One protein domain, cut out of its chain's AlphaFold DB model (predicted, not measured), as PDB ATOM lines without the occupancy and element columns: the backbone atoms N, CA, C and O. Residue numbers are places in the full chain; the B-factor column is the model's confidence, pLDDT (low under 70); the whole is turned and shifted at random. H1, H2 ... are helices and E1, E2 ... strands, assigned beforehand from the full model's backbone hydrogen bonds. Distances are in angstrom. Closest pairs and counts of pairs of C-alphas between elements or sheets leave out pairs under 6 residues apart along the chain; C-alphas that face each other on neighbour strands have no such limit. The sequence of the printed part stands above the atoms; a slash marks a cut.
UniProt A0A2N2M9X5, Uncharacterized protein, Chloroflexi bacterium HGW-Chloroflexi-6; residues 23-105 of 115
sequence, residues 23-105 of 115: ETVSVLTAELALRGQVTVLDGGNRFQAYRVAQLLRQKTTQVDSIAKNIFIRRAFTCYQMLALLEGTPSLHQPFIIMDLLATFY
ATOM      1  N   GLU A  23     157.887 111.316 138.210       85.69
ATOM      2  CA  GLU A  23     157.031 111.472 137.034       85.69
ATOM      3  C   GLU A  23     156.927 112.940 136.617       85.69
ATOM      4  O   GLU A  23     157.099 113.251 135.440       85.69
ATOM      5  N   THR A  24     156.759 113.854 137.576       86.00
ATOM      6  CA  THR A  24     156.667 115.297 137.316       86.00
ATOM      7  C   THR A  24     157.899 115.808 136.578       86.00
ATOM      8  O   THR A  24     157.774 116.515 135.578       86.00
ATOM      9  N   VAL A  25     159.096 115.397 137.008       88.50
ATOM     10  CA  VAL A  25     160.340 115.789 136.329       88.50
ATOM     11  C   VAL A  25     160.441 115.187 134.927       88.50
ATOM     12  O   VAL A  25     160.906 115.854 134.002       88.50
ATOM     13  N   SER A  26     159.974 113.952 134.741       93.00
ATOM     14  CA  SER A  26     159.980 113.297 133.427       93.00
ATOM     15  C   SER A  26     159.050 114.016 132.443       93.00
ATOM     16  O   SER A  26     159.452 114.303 131.314       93.00
ATOM     17  N   VAL A  27     157.841 114.376 132.891       92.69
ATOM     18  CA  VAL A  27     156.875 115.177 132.125       92.69
ATOM     19  C   VAL A  27     157.454 116.549 131.796       92.69
ATOM     20  O   VAL A  27     157.482 116.932 130.628       92.69
ATOM     21  N   LEU A  28     157.986 117.257 132.793       91.44
ATOM     22  CA  LEU A  28     158.580 118.579 132.600       91.44
ATOM     23  C   LEU A  28     159.750 118.551 131.607       91.44
ATOM     24  O   LEU A  28     159.825 119.398 130.720       91.44
ATOM     25  N   THR A  29     160.646 117.569 131.725       94.50
ATOM     26  CA  THR A  29     161.790 117.433 130.812       94.50
ATOM     27  C   THR A  29     161.318 117.221 129.375       94.50
ATOM     28  O   THR A  29     161.830 117.875 128.471       94.50
ATOM     29  N   ALA A  30     160.327 116.349 129.157       96.19
ATOM     30  CA  ALA A  30     159.773 116.107 127.825       96.19
ATOM     31  C   ALA A  30     159.131 117.376 127.233       96.19
ATOM     32  O   ALA A  30     159.387 117.711 126.078       96.19
ATOM     33  N   GLU A  31     158.348 118.109 128.030       94.31
ATOM     34  CA  GLU A  31     157.716 119.370 127.615       94.31
ATOM     35  C   GLU A  31     158.733 120.455 127.248       94.31
ATOM     36  O   GLU A  31     158.551 121.167 126.261       94.31
ATOM     37  N   LEU A  32     159.810 120.588 128.025       93.88
ATOM     38  CA  LEU A  32     160.860 121.566 127.744       93.88
ATOM     39  C   LEU A  32     161.693 121.168 126.525       93.88
ATOM     40  O   LEU A  32     161.947 122.021 125.679       93.88
ATOM     41  N   ALA A  33     162.036 119.885 126.383       96.69
ATOM     42  CA  ALA A  33     162.794 119.374 125.241       96.69
ATOM     43  C   ALA A  33     162.077 119.614 123.901       96.69
ATOM     44  O   ALA A  33     162.721 119.900 122.890       96.69
ATOM     45  N   LEU A  34     160.740 119.537 123.896       95.81
ATOM     46  CA  LEU A  34     159.911 119.865 122.730       95.81
ATOM     47  C   LEU A  34     159.968 121.354 122.349       95.81
ATOM     48  O   LEU A  34     159.708 121.693 121.198       95.81
ATOM     49  N   ARG A  35     160.299 122.240 123.296       93.31
ATOM     50  CA  ARG A  35     160.396 123.697 123.089       93.31
ATOM     51  C   ARG A  35     161.820 124.163 122.790       93.31
ATOM     52  O   ARG A  35     161.999 125.285 122.324       93.31
ATOM     53  N   GLY A  36     162.823 123.334 123.064       94.19
ATOM     54  CA  GLY A  36     164.229 123.655 122.852       94.19
ATOM     55  C   GLY A  36     165.142 122.904 123.812       94.19
ATOM     56  O   GLY A  36     164.751 121.912 124.420       94.19
ATOM     57  N   GLN A  37     166.381 123.377 123.933       96.12
ATOM     58  CA  GLN A  37     167.386 122.758 124.793       96.12
ATOM     59  C   GLN A  37     166.990 122.829 126.273       96.12
ATOM     60  O   GLN A  37     166.447 123.829 126.734       96.12
ATOM     61  N   VAL A  38     167.288 121.774 127.027       95.44
ATOM     62  CA  VAL A  38     167.100 121.699 128.479       95.44
ATOM     63  C   VAL A  38     168.289 120.984 129.103       95.44
ATOM     64  O   VAL A  38     168.770 119.977 128.581       95.44
ATOM     65  N   THR A  39     168.782 121.500 130.226       96.00
ATOM     66  CA  THR A  39     169.840 120.841 131.001       96.00
ATOM     67  C   THR A  39     169.293 120.292 132.304       96.00
ATOM     68  O   THR A  39     168.652 121.009 133.064       96.00
ATOM     69  N   VAL A  40     169.591 119.027 132.581       95.44
ATOM     70  CA  VAL A  40     169.286 118.347 133.835       95.44
ATOM     71  C   VAL A  40     170.580 118.149 134.622       95.44
ATOM     72  O   VAL A  40     171.518 117.524 134.125       95.44
ATOM     73  N   LEU A  41     170.622 118.673 135.846       95.06
ATOM     74  CA  LEU A  41     171.652 118.389 136.841       95.06
ATOM     75  C   LEU A  41     171.061 117.398 137.853       95.06
ATOM     76  O   LEU A  41     170.144 117.747 138.595       95.06
ATOM     77  N   ASP A  42     171.541 116.158 137.841       93.25
ATOM     78  CA  ASP A  42     170.989 115.048 138.626       93.25
ATOM     79  C   ASP A  42     171.966 114.643 139.736       93.25
ATOM     80  O   ASP A  42     172.960 113.959 139.476       93.25
ATOM     81  N   GLY A  43     171.690 115.096 140.964       90.88
ATOM     82  CA  GLY A  43     172.459 114.736 142.161       90.88
ATOM     83  C   GLY A  43     171.974 113.453 142.844       90.88
ATOM     84  O   GLY A  43     172.662 112.901 143.692       90.88
ATOM     85  N   GLY A  44     170.786 112.958 142.492       86.75
ATOM     86  CA  GLY A  44     170.181 111.781 143.124       86.75
ATOM     87  C   GLY A  44     170.312 110.497 142.309       86.75
ATOM     88  O   GLY A  44     169.824 109.453 142.746       86.75
ATOM     89  N   ASN A  45     170.899 110.578 141.109       87.56
ATOM     90  CA  ASN A  45     170.874 109.528 140.090       87.56
ATOM     91  C   ASN A  45     169.441 109.032 139.803       87.56
ATOM     92  O   ASN A  45     169.174 107.828 139.733       87.56
ATOM     93  N   ARG A  46     168.486 109.965 139.693       87.94
ATOM     94  CA  ARG A  46     167.049 109.653 139.561       87.94
ATOM     95  C   ARG A  46     166.453 110.006 138.209       87.94
ATOM     96  O   ARG A  46     165.262 109.761 137.997       87.94
ATOM     97  N   PHE A  47     167.238 110.553 137.283       92.75
ATOM     98  CA  PHE A  47     166.730 110.899 135.962       92.75
ATOM     99  C   PHE A  47     166.279 109.660 135.162       92.75
ATOM    100  O   PHE A  47     167.069 108.757 134.877       92.75
ATOM    101  N   GLN A  48     165.011 109.644 134.734       94.06
ATOM    102  CA  GLN A  48     164.384 108.509 134.047       94.06
ATOM    103  C   GLN A  48     164.361 108.691 132.519       94.06
ATOM    104  O   GLN A  48     163.312 108.940 131.923       94.06
ATOM    105  N   ALA A  49     165.510 108.520 131.860       94.00
ATOM    106  CA  ALA A  49     165.642 108.726 130.410       94.00
ATOM    107  C   ALA A  49     164.619 107.930 129.574       94.00
ATOM    108  O   ALA A  49     164.042 108.452 128.622       94.00
ATOM    109  N   TYR A  50     164.340 106.680 129.958       95.12
ATOM    110  CA  TYR A  50     163.362 105.846 129.259       95.12
ATOM    111  C   TYR A  50     161.934 106.393 129.381       95.12
ATOM    112  O   TYR A  50     161.200 106.419 128.393       95.12
ATOM    113  N   ARG A  51     161.553 106.892 130.565       95.81
ATOM    114  CA  ARG A  51     160.235 107.500 130.777       95.81
ATOM    115  C   ARG A  51     160.076 108.763 129.935       95.81
ATOM    116  O   ARG A  51     159.054 108.928 129.277       95.81
ATOM    117  N   VAL A  52     161.111 109.601 129.882       96.88
ATOM    118  CA  VAL A  52     161.133 110.784 129.010       96.88
ATOM    119  C   VAL A  52     160.984 110.383 127.539       96.88
ATOM    120  O   VAL A  52     160.144 110.941 126.842       96.88
ATOM    121  N   ALA A  53     161.709 109.364 127.069       96.56
ATOM    122  CA  ALA A  53     161.578 108.878 125.694       96.56
ATOM    123  C   ALA A  53     160.161 108.359 125.372       96.56
ATOM    124  O   ALA A  53     159.649 108.602 124.279       96.56
ATOM    125  N   GLN A  54     159.502 107.675 126.315       97.44
ATOM    126  CA  GLN A  54     158.099 107.268 126.162       97.44
ATOM    127  C   GLN A  54     157.163 108.475 126.030       97.44
ATOM    128  O   GLN A  54     156.308 108.484 125.148       97.44
ATOM    129  N   LEU A  55     157.339 109.493 126.874       97.19
ATOM    130  CA  LEU A  55     156.540 110.720 126.837       97.19
ATOM    131  C   LEU A  55     156.753 111.497 125.530       97.19
ATOM    132  O   LEU A  55     155.794 112.011 124.956       97.19
ATOM    133  N   LEU A  56     157.982 111.527 125.007       97.81
ATOM    134  CA  LEU A  56     158.279 112.124 123.704       97.81
ATOM    135  C   LEU A  56     157.591 111.373 122.557       97.81
ATOM    136  O   LEU A  56     156.971 112.010 121.710       97.81
ATOM    137  N   ARG A  57     157.617 110.031 122.555       97.31
ATOM    138  CA  ARG A  57     156.929 109.203 121.538       97.31
ATOM    139  C   ARG A  57     155.424 109.457 121.469       97.31
ATOM    140  O   ARG A  57     154.834 109.293 120.411       97.31
ATOM    141  N   GLN A  58     154.806 109.857 122.580       96.94
ATOM    142  CA  GLN A  58     153.381 110.199 122.624       96.94
ATOM    143  C   GLN A  58     153.069 111.565 121.991       96.94
ATOM    144  O   GLN A  58     151.909 111.852 121.714       96.94
ATOM    145  N   LYS A  59     154.081 112.416 121.785       96.25
ATOM    146  CA  LYS A  59     153.918 113.817 121.363       96.25
ATOM    147  C   LYS A  59     154.560 114.133 120.015       96.25
ATOM    148  O   LYS A  59     154.188 115.119 119.388       96.25
ATOM    149  N   THR A  60     155.528 113.337 119.571       96.44
ATOM    150  CA  THR A  60     156.251 113.571 118.319       96.44
ATOM    151  C   THR A  60     156.795 112.276 117.727       96.44
ATOM    152  O   THR A  60     157.148 111.340 118.443       96.44
ATOM    153  N   THR A  61     156.921 112.246 116.401       96.31
ATOM    154  CA  THR A  61     157.623 111.188 115.664       96.31
ATOM    155  C   THR A  61     159.132 111.437 115.579       96.31
ATOM    156  O   THR A  61     159.893 110.509 115.322       96.31
ATOM    157  N   GLN A  62     159.598 112.663 115.848       96.56
ATOM    158  CA  GLN A  62     161.008 113.068 115.742       96.56
ATOM    159  C   GLN A  62     161.785 112.864 117.052       96.56
ATOM    160  O   GLN A  62     162.561 113.723 117.474       96.56
ATOM    161  N   VAL A  63     161.567 111.733 117.723       96.19
ATOM    162  CA  VAL A  63     162.069 111.485 119.086       96.19
ATOM    163  C   VAL A  63     163.583 111.643 119.183       96.19
ATOM    164  O   VAL A  63     164.051 112.317 120.092       96.19
ATOM    165  N   ASP A  64     164.340 111.105 118.228       96.06
ATOM    166  CA  ASP A  64     165.807 111.175 118.243       96.06
ATOM    167  C   ASP A  64     166.327 112.607 118.085       96.06
ATOM    168  O   ASP A  64     167.365 112.963 118.637       96.06
ATOM    169  N   SER A  65     165.600 113.442 117.338       97.00
ATOM    170  CA  SER A  65     165.932 114.857 117.177       97.00
ATOM    171  C   SER A  65     165.667 115.622 118.471       97.00
ATOM    172  O   SER A  65     166.532 116.342 118.958       97.00
ATOM    173  N   ILE A  66     164.502 115.398 119.085       97.69
ATOM    174  CA  ILE A  66     164.124 116.068 120.334       97.69
ATOM    175  C   ILE A  66     164.960 115.578 121.520       97.69
ATOM    176  O   ILE A  66     165.306 116.366 122.395       97.69
ATOM    177  N   ALA A  67     165.364 114.309 121.546       96.06
ATOM    178  CA  ALA A  67     166.234 113.778 122.592       96.06
ATOM    179  C   ALA A  67     167.599 114.488 122.634       96.06
ATOM    180  O   ALA A  67     168.163 114.649 123.715       96.06
ATOM    181  N   LYS A  68     168.103 114.987 121.493       97.38
ATOM    182  CA  LYS A  68     169.350 115.773 121.422       97.38
ATOM    183  C   LYS A  68     169.247 117.151 122.079       97.38
ATOM    184  O   LYS A  68     170.274 117.771 122.331       97.38
ATOM    185  N   ASN A  69     168.037 117.616 122.384       97.56
ATOM    186  CA  ASN A  69     167.839 118.838 123.155       97.56
ATOM    187  C   ASN A  69     168.073 118.624 124.659       97.56
ATOM    188  O   ASN A  69     168.125 119.600 125.405       97.56
ATOM    189  N   ILE A  70     168.195 117.377 125.123       97.81
ATOM    190  CA  ILE A  70     168.308 117.049 126.544       97.81
ATOM    191  C   ILE A  70     169.775 116.815 126.898       97.81
ATOM    192  O   ILE A  70     170.379 115.817 126.506       97.81
ATOM    193  N   PHE A  71     170.330 117.713 127.703       96.56
ATOM    194  CA  PHE A  71     171.672 117.582 128.262       96.56
ATOM    195  C   PHE A  71     171.573 117.109 129.704       96.56
ATOM    196  O   PHE A  71     170.844 117.698 130.496       96.56
ATOM    197  N   ILE A  72     172.308 116.062 130.065       95.31
ATOM    198  CA  ILE A  72     172.254 115.480 131.410       95.31
ATOM    199  C   ILE A  72     173.659 115.489 131.992       95.31
ATOM    200  O   ILE A  72     174.597 114.986 131.374       95.31
ATOM    201  N   ARG A  73     173.797 116.038 133.196       95.12
ATOM    202  CA  ARG A  73     175.032 116.010 133.982       95.12
ATOM    203  C   ARG A  73     174.703 115.414 135.343       95.12
ATOM    204  O   ARG A  73     173.760 115.854 135.995       95.12
ATOM    205  N   ARG A  74     175.455 114.392 135.747       93.75
ATOM    206  CA  ARG A  74     175.254 113.688 137.018       93.75
ATOM    207  C   ARG A  74     176.368 114.019 137.991       93.75
ATOM    208  O   ARG A  74     177.529 114.069 137.587       93.75
ATOM    209  N   ALA A  75     175.998 114.208 139.249       92.50
ATOM    210  CA  ALA A  75     176.927 114.260 140.366       92.50
ATOM    211  C   ALA A  75     176.630 113.099 141.310       92.50
ATOM    212  O   ALA A  75     175.471 112.815 141.602       92.50
ATOM    213  N   PHE A  76     177.685 112.447 141.781       87.75
ATOM    214  CA  PHE A  76     177.610 111.341 142.735       87.75
ATOM    215  C   PHE A  76     178.171 111.723 144.108       87.75
ATOM    216  O   PHE A  76     178.009 110.974 145.057       87.75
ATOM    217  N   THR A  77     178.815 112.888 144.222       88.75
ATOM    218  CA  THR A  77     179.326 113.435 145.486       88.75
ATOM    219  C   THR A  77     178.986 114.915 145.606       88.75
ATOM    220  O   THR A  77     178.763 115.589 144.594       88.75
ATOM    221  N   CYS A  78     178.972 115.442 146.833       89.75
ATOM    222  CA  CYS A  78     178.720 116.863 147.084       89.75
ATOM    223  C   CYS A  78     179.733 117.764 146.360       89.75
ATOM    224  O   CYS A  78     179.353 118.777 145.777       89.75
ATOM    225  N   TYR A  79     181.001 117.345 146.291       90.19
ATOM    226  CA  TYR A  79     182.049 118.049 145.551       90.19
ATOM    227  C   TYR A  79     181.787 118.072 144.044       90.19
ATOM    228  O   TYR A  79     181.967 119.101 143.398       90.19
ATOM    229  N   GLN A  80     181.326 116.956 143.471       91.75
ATOM    230  CA  GLN A  80     180.926 116.926 142.064       91.75
ATOM    231  C   GLN A  80     179.706 117.815 141.825       91.75
ATOM    232  O   GLN A  80     179.660 118.502 140.808       91.75
ATOM    233  N   MET A  81     178.742 117.841 142.750       92.81
ATOM    234  CA  MET A  81     177.560 118.694 142.623       92.81
ATOM    235  C   MET A  81     177.938 120.177 142.658       92.81
ATOM    236  O   MET A  81     177.491 120.940 141.801       92.81
ATOM    237  N   LEU A  82     178.817 120.566 143.583       92.50
ATOM    238  CA  LEU A  82     179.375 121.914 143.646       92.50
ATOM    239  C   LEU A  82     180.095 122.277 142.339       92.50
ATOM    240  O   LEU A  82     179.742 123.270 141.705       92.50
ATOM    241  N   ALA A  83     181.010 121.424 141.869       92.56
ATOM    242  CA  ALA A  83     181.735 121.650 140.619       92.56
ATOM    243  C   ALA A  83     180.803 121.724 139.392       92.56
ATOM    244  O   ALA A  83     181.050 122.494 138.459       92.56
ATOM    245  N   LEU A  84     179.710 120.948 139.369       93.00
ATOM    246  CA  LEU A  84     178.697 121.052 138.320       93.00
ATOM    247  C   LEU A  84     178.019 122.422 138.338       93.00
ATOM    248  O   LEU A  84     177.864 123.009 137.266       93.00
ATOM    249  N   LEU A  85     177.618 122.915 139.513       92.62
ATOM    250  CA  LEU A  85     176.953 124.210 139.673       92.62
ATOM    251  C   LEU A  85     177.880 125.363 139.276       92.62
ATOM    252  O   LEU A  85     177.498 126.170 138.431       92.62
ATOM    253  N   GLU A  86     179.103 125.394 139.804       94.12
ATOM    254  CA  GLU A  86     180.101 126.431 139.498       94.12
ATOM    255  C   GLU A  86     180.502 126.431 138.019       94.12
ATOM    256  O   GLU A  86     180.636 127.484 137.396       94.12
ATOM    257  N   GLY A  87     180.650 125.243 137.428       92.06
ATOM    258  CA  GLY A  87     180.996 125.082 136.020       92.06
ATOM    259  C   GLY A  87     179.817 125.219 135.055       92.06
ATOM    260  O   GLY A  87     179.995 124.979 133.861       92.06
ATOM    261  N   THR A  88     178.599 125.516 135.525       91.69
ATOM    262  CA  THR A  88     177.439 125.696 134.640       91.69
ATOM    263  C   THR A  88     177.402 127.124 134.095       91.69
ATOM    264  O   THR A  88     177.175 128.062 134.861       91.69
ATOM    265  N   PRO A  89     177.574 127.328 132.776       88.81
ATOM    266  CA  PRO A  89     177.478 128.660 132.198       88.81
ATOM    267  C   PRO A  89     176.042 129.191 132.269       88.81
ATOM    268  O   PRO A  89     175.067 128.437 132.216       88.81
ATOM    269  N   SER A  90     175.908 130.515 132.319       85.94
ATOM    270  CA  SER A  90     174.611 131.185 132.189       85.94
ATOM    271  C   SER A  90     174.107 131.070 130.749       85.94
ATOM    272  O   SER A  90     174.482 131.860 129.886       85.94
ATOM    273  N   LEU A  91     173.274 130.064 130.482       85.56
ATOM    274  CA  LEU A  91     172.677 129.818 129.168       85.56
ATOM    275  C   LEU A  91     171.236 130.336 129.108       85.56
ATOM    276  O   LEU A  91     170.510 130.331 130.100       85.56
ATOM    277  N   HIS A  92     170.788 130.717 127.911       86.19
ATOM    278  CA  HIS A  92     169.392 131.071 127.635       86.19
ATOM    279  C   HIS A  92     168.515 129.824 127.442       86.19
ATOM    280  O   HIS A  92     167.806 129.697 126.446       86.19
ATOM    281  N   GLN A  93     168.575 128.896 128.396       88.75
ATOM    282  CA  GLN A  93     167.812 127.654 128.372       88.75
ATOM    283  C   GLN A  93     167.385 127.241 129.787       88.75
ATOM    284  O   GLN A  93     168.013 127.655 130.764       88.75
ATOM    285  N   PRO A  94     166.315 126.446 129.927       92.31
ATOM    286  CA  PRO A  94     165.893 125.924 131.215       92.31
ATOM    287  C   PRO A  94     166.912 124.946 131.813       92.31
ATOM    288  O   PRO A  94     167.467 124.082 131.127       92.31
ATOM    289  N   PHE A  95     167.066 125.042 133.132       93.19
ATOM    290  CA  PHE A  95     167.791 124.085 133.959       93.19
ATOM    291  C   PHE A  95     166.815 123.386 134.904       93.19
ATOM    292  O   PHE A  95     165.984 124.034 135.539       93.19
ATOM    293  N   ILE A  96     166.932 122.067 135.010       92.75
ATOM    294  CA  ILE A  96     166.245 121.245 136.004       92.75
ATOM    295  C   ILE A  96     167.318 120.704 136.939       92.75
ATOM    296  O   ILE A  96     168.226 120.007 136.496       92.75
ATOM    297  N   ILE A  97     167.215 121.013 138.226       92.25
ATOM    298  CA  ILE A  97     168.123 120.490 139.245       92.25
ATOM    299  C   ILE A  97     167.333 119.502 140.095       92.25
ATOM    300  O   ILE A  97     166.332 119.871 140.706       92.25
ATOM    301  N   MET A  98     167.758 118.242 140.097       90.00
ATOM    302  CA  MET A  98     167.109 117.162 140.834       90.00
ATOM    303  C   MET A  98     167.953 116.750 142.026       90.00
ATOM    304  O   MET A  98     169.168 116.597 141.893       90.00
ATOM    305  N   ASP A  99     167.285 116.521 143.161       87.94
ATOM    306  CA  ASP A  99     167.902 115.959 144.364       87.94
ATOM    307  C   ASP A  99     169.203 116.694 144.748       87.94
ATOM    308  O   ASP A  99     170.205 116.077 145.100       87.94
ATOM    309  N   LEU A 100     169.181 118.036 144.667       87.56
ATOM    310  CA  LEU A 100     170.343 118.919 144.856       87.56
ATOM    311  C   LEU A 100     171.162 118.560 146.101       87.56
ATOM    312  O   LEU A 100     172.387 118.500 146.048       87.56
ATOM    313  N   LEU A 101     170.469 118.312 147.212       87.19
ATOM    314  CA  LEU A 101     171.090 118.042 148.505       87.19
ATOM    315  C   LEU A 101     171.387 116.557 148.742       87.19
ATOM    316  O   LEU A 101     172.056 116.238 149.715       87.19
ATOM    317  N   ALA A 102     170.933 115.638 147.883       85.25
ATOM    318  CA  ALA A 102     171.089 114.203 148.134       85.25
ATOM    319  C   ALA A 102     172.561 113.794 148.275       85.25
ATOM    320  O   ALA A 102     172.899 113.043 149.181       85.25
ATOM    321  N   THR A 103     173.442 114.370 147.452       82.06
ATOM    322  CA  THR A 103     174.893 114.127 147.525       82.06
ATOM    323  C   THR A 103     175.573 114.692 148.778       82.06
ATOM    324  O   THR A 103     176.712 114.331 149.062       82.06
ATOM    325  N   PHE A 104     174.906 115.580 149.524       80.06
ATOM    326  CA  PHE A 104     175.419 116.193 150.756       80.06
ATOM    327  C   PHE A 104     175.040 115.404 152.012       80.06
ATOM    328  O   PHE A 104     175.629 115.628 153.065       80.06
ATOM    329  N   TYR A 105     174.072 114.493 151.902       76.81
ATOM    330  CA  TYR A 105     173.655 113.598 152.984       76.81
ATOM    331  C   TYR A 105     174.320 112.220 152.903       76.81
ATOM    332  O   TYR A 105     173.925 111.308 153.625       76.81
TER     333      TYR A 105
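AT A GLANCE: This is residues 23 to 105 of the 115 residues of an uncharacterized protein of Chloroflexi bacterium HGW-Chloroflexi-6 (UniProt A0A2N2M9X5). A small parallel sheet of three strands has H1 along one face, and the body is drawn out lengthwise, with H2 and H3 gathered with H1 towards one end and H4 near the other end, where it only grazes the sheet. The 83 printed residues hold four named helices and three named strands in the order H1 E1 H2 H3 E2 H4 E3, and the sheet order is E2 E1 E3. The class is mixed, helices and strands. The whole is compact, with a radius of gyration of the C-alphas of 13.0 A, but elongated in outline, with spans of 39 by 25 by 17 A.

HOW THE PARTS SIT: H1, residues 23 to 35, is on the sheet formed by E1, residues 38 to 42, E2, residues 70 to 74, and E3, residues 95 to 98. Its height over the sheet is 9.5 A, and it lies over E1 and E3. It runs along the strands, at 9 degrees to E1 on the local plane. H1 and this sheet make two layers, a helix on one face of a sheet. H1 touches H2, residues 49 to 57, at a steep tilt of 54 degrees, the same way; the closest C-alphas are those of Ser 26 and Val 52, 5.2 A apart. H1 only just touches H3, residues 63 to 67, with 3 pairs of C-alphas within 8 A, through residues 33 to 34 of H1 alone; the closest C-alphas are those of Ala 33 and Ile 66, 6.1 A apart. H2 touches H3, with the C-alphas of Leu 56 and Val 63 closest at 6.0 A. H2 and H3 are not on the sheet. E1, H2, H3 and E2 form a strand-helix-strand unit, two parallel neighbour strands with helices between, and its crossover is right-handed. E2 and E1 stand at 19 degrees, with N 40 and O 71 within hydrogen-bond range at 2.8 A. H4, residues 78 to 86, only grazes the sheet with residues 80 to 85; the closest C-alphas of H4 and E2 are those of Leu 84 and Arg 73, 7.6 A apart. E2, H4 and E3 form a split unit, with E1 between the strands, also right-handed in its crossover. E1 and E3 are parallel at 21 degrees, with N 96 and O 39 at 2.8 A. Every O i to N i+4 pair is within hydrogen-bond range in H2, H3 and H4, and 8 of 9 are in H1.

IN THESE COORDINATES: H1 begins at C-alpha 23 (157.031, 111.472, 137.034) and is 18.8 A long. E1 is 12.7 A, H2 12.4 A, H3 5.9 A, E2 13.0 A and H4 12.3 A long. E3, 9.8 A, ends at C-alpha 98 (167.109, 117.162, 140.834).

THE WHOLE: The two C-alphas farthest apart are those of Thr 61 and Tyr 105, at 40.7 A. The printed part has no cut and no long link. Mean pLDDT of the printed part is 92.5, and no printed residue is under 70.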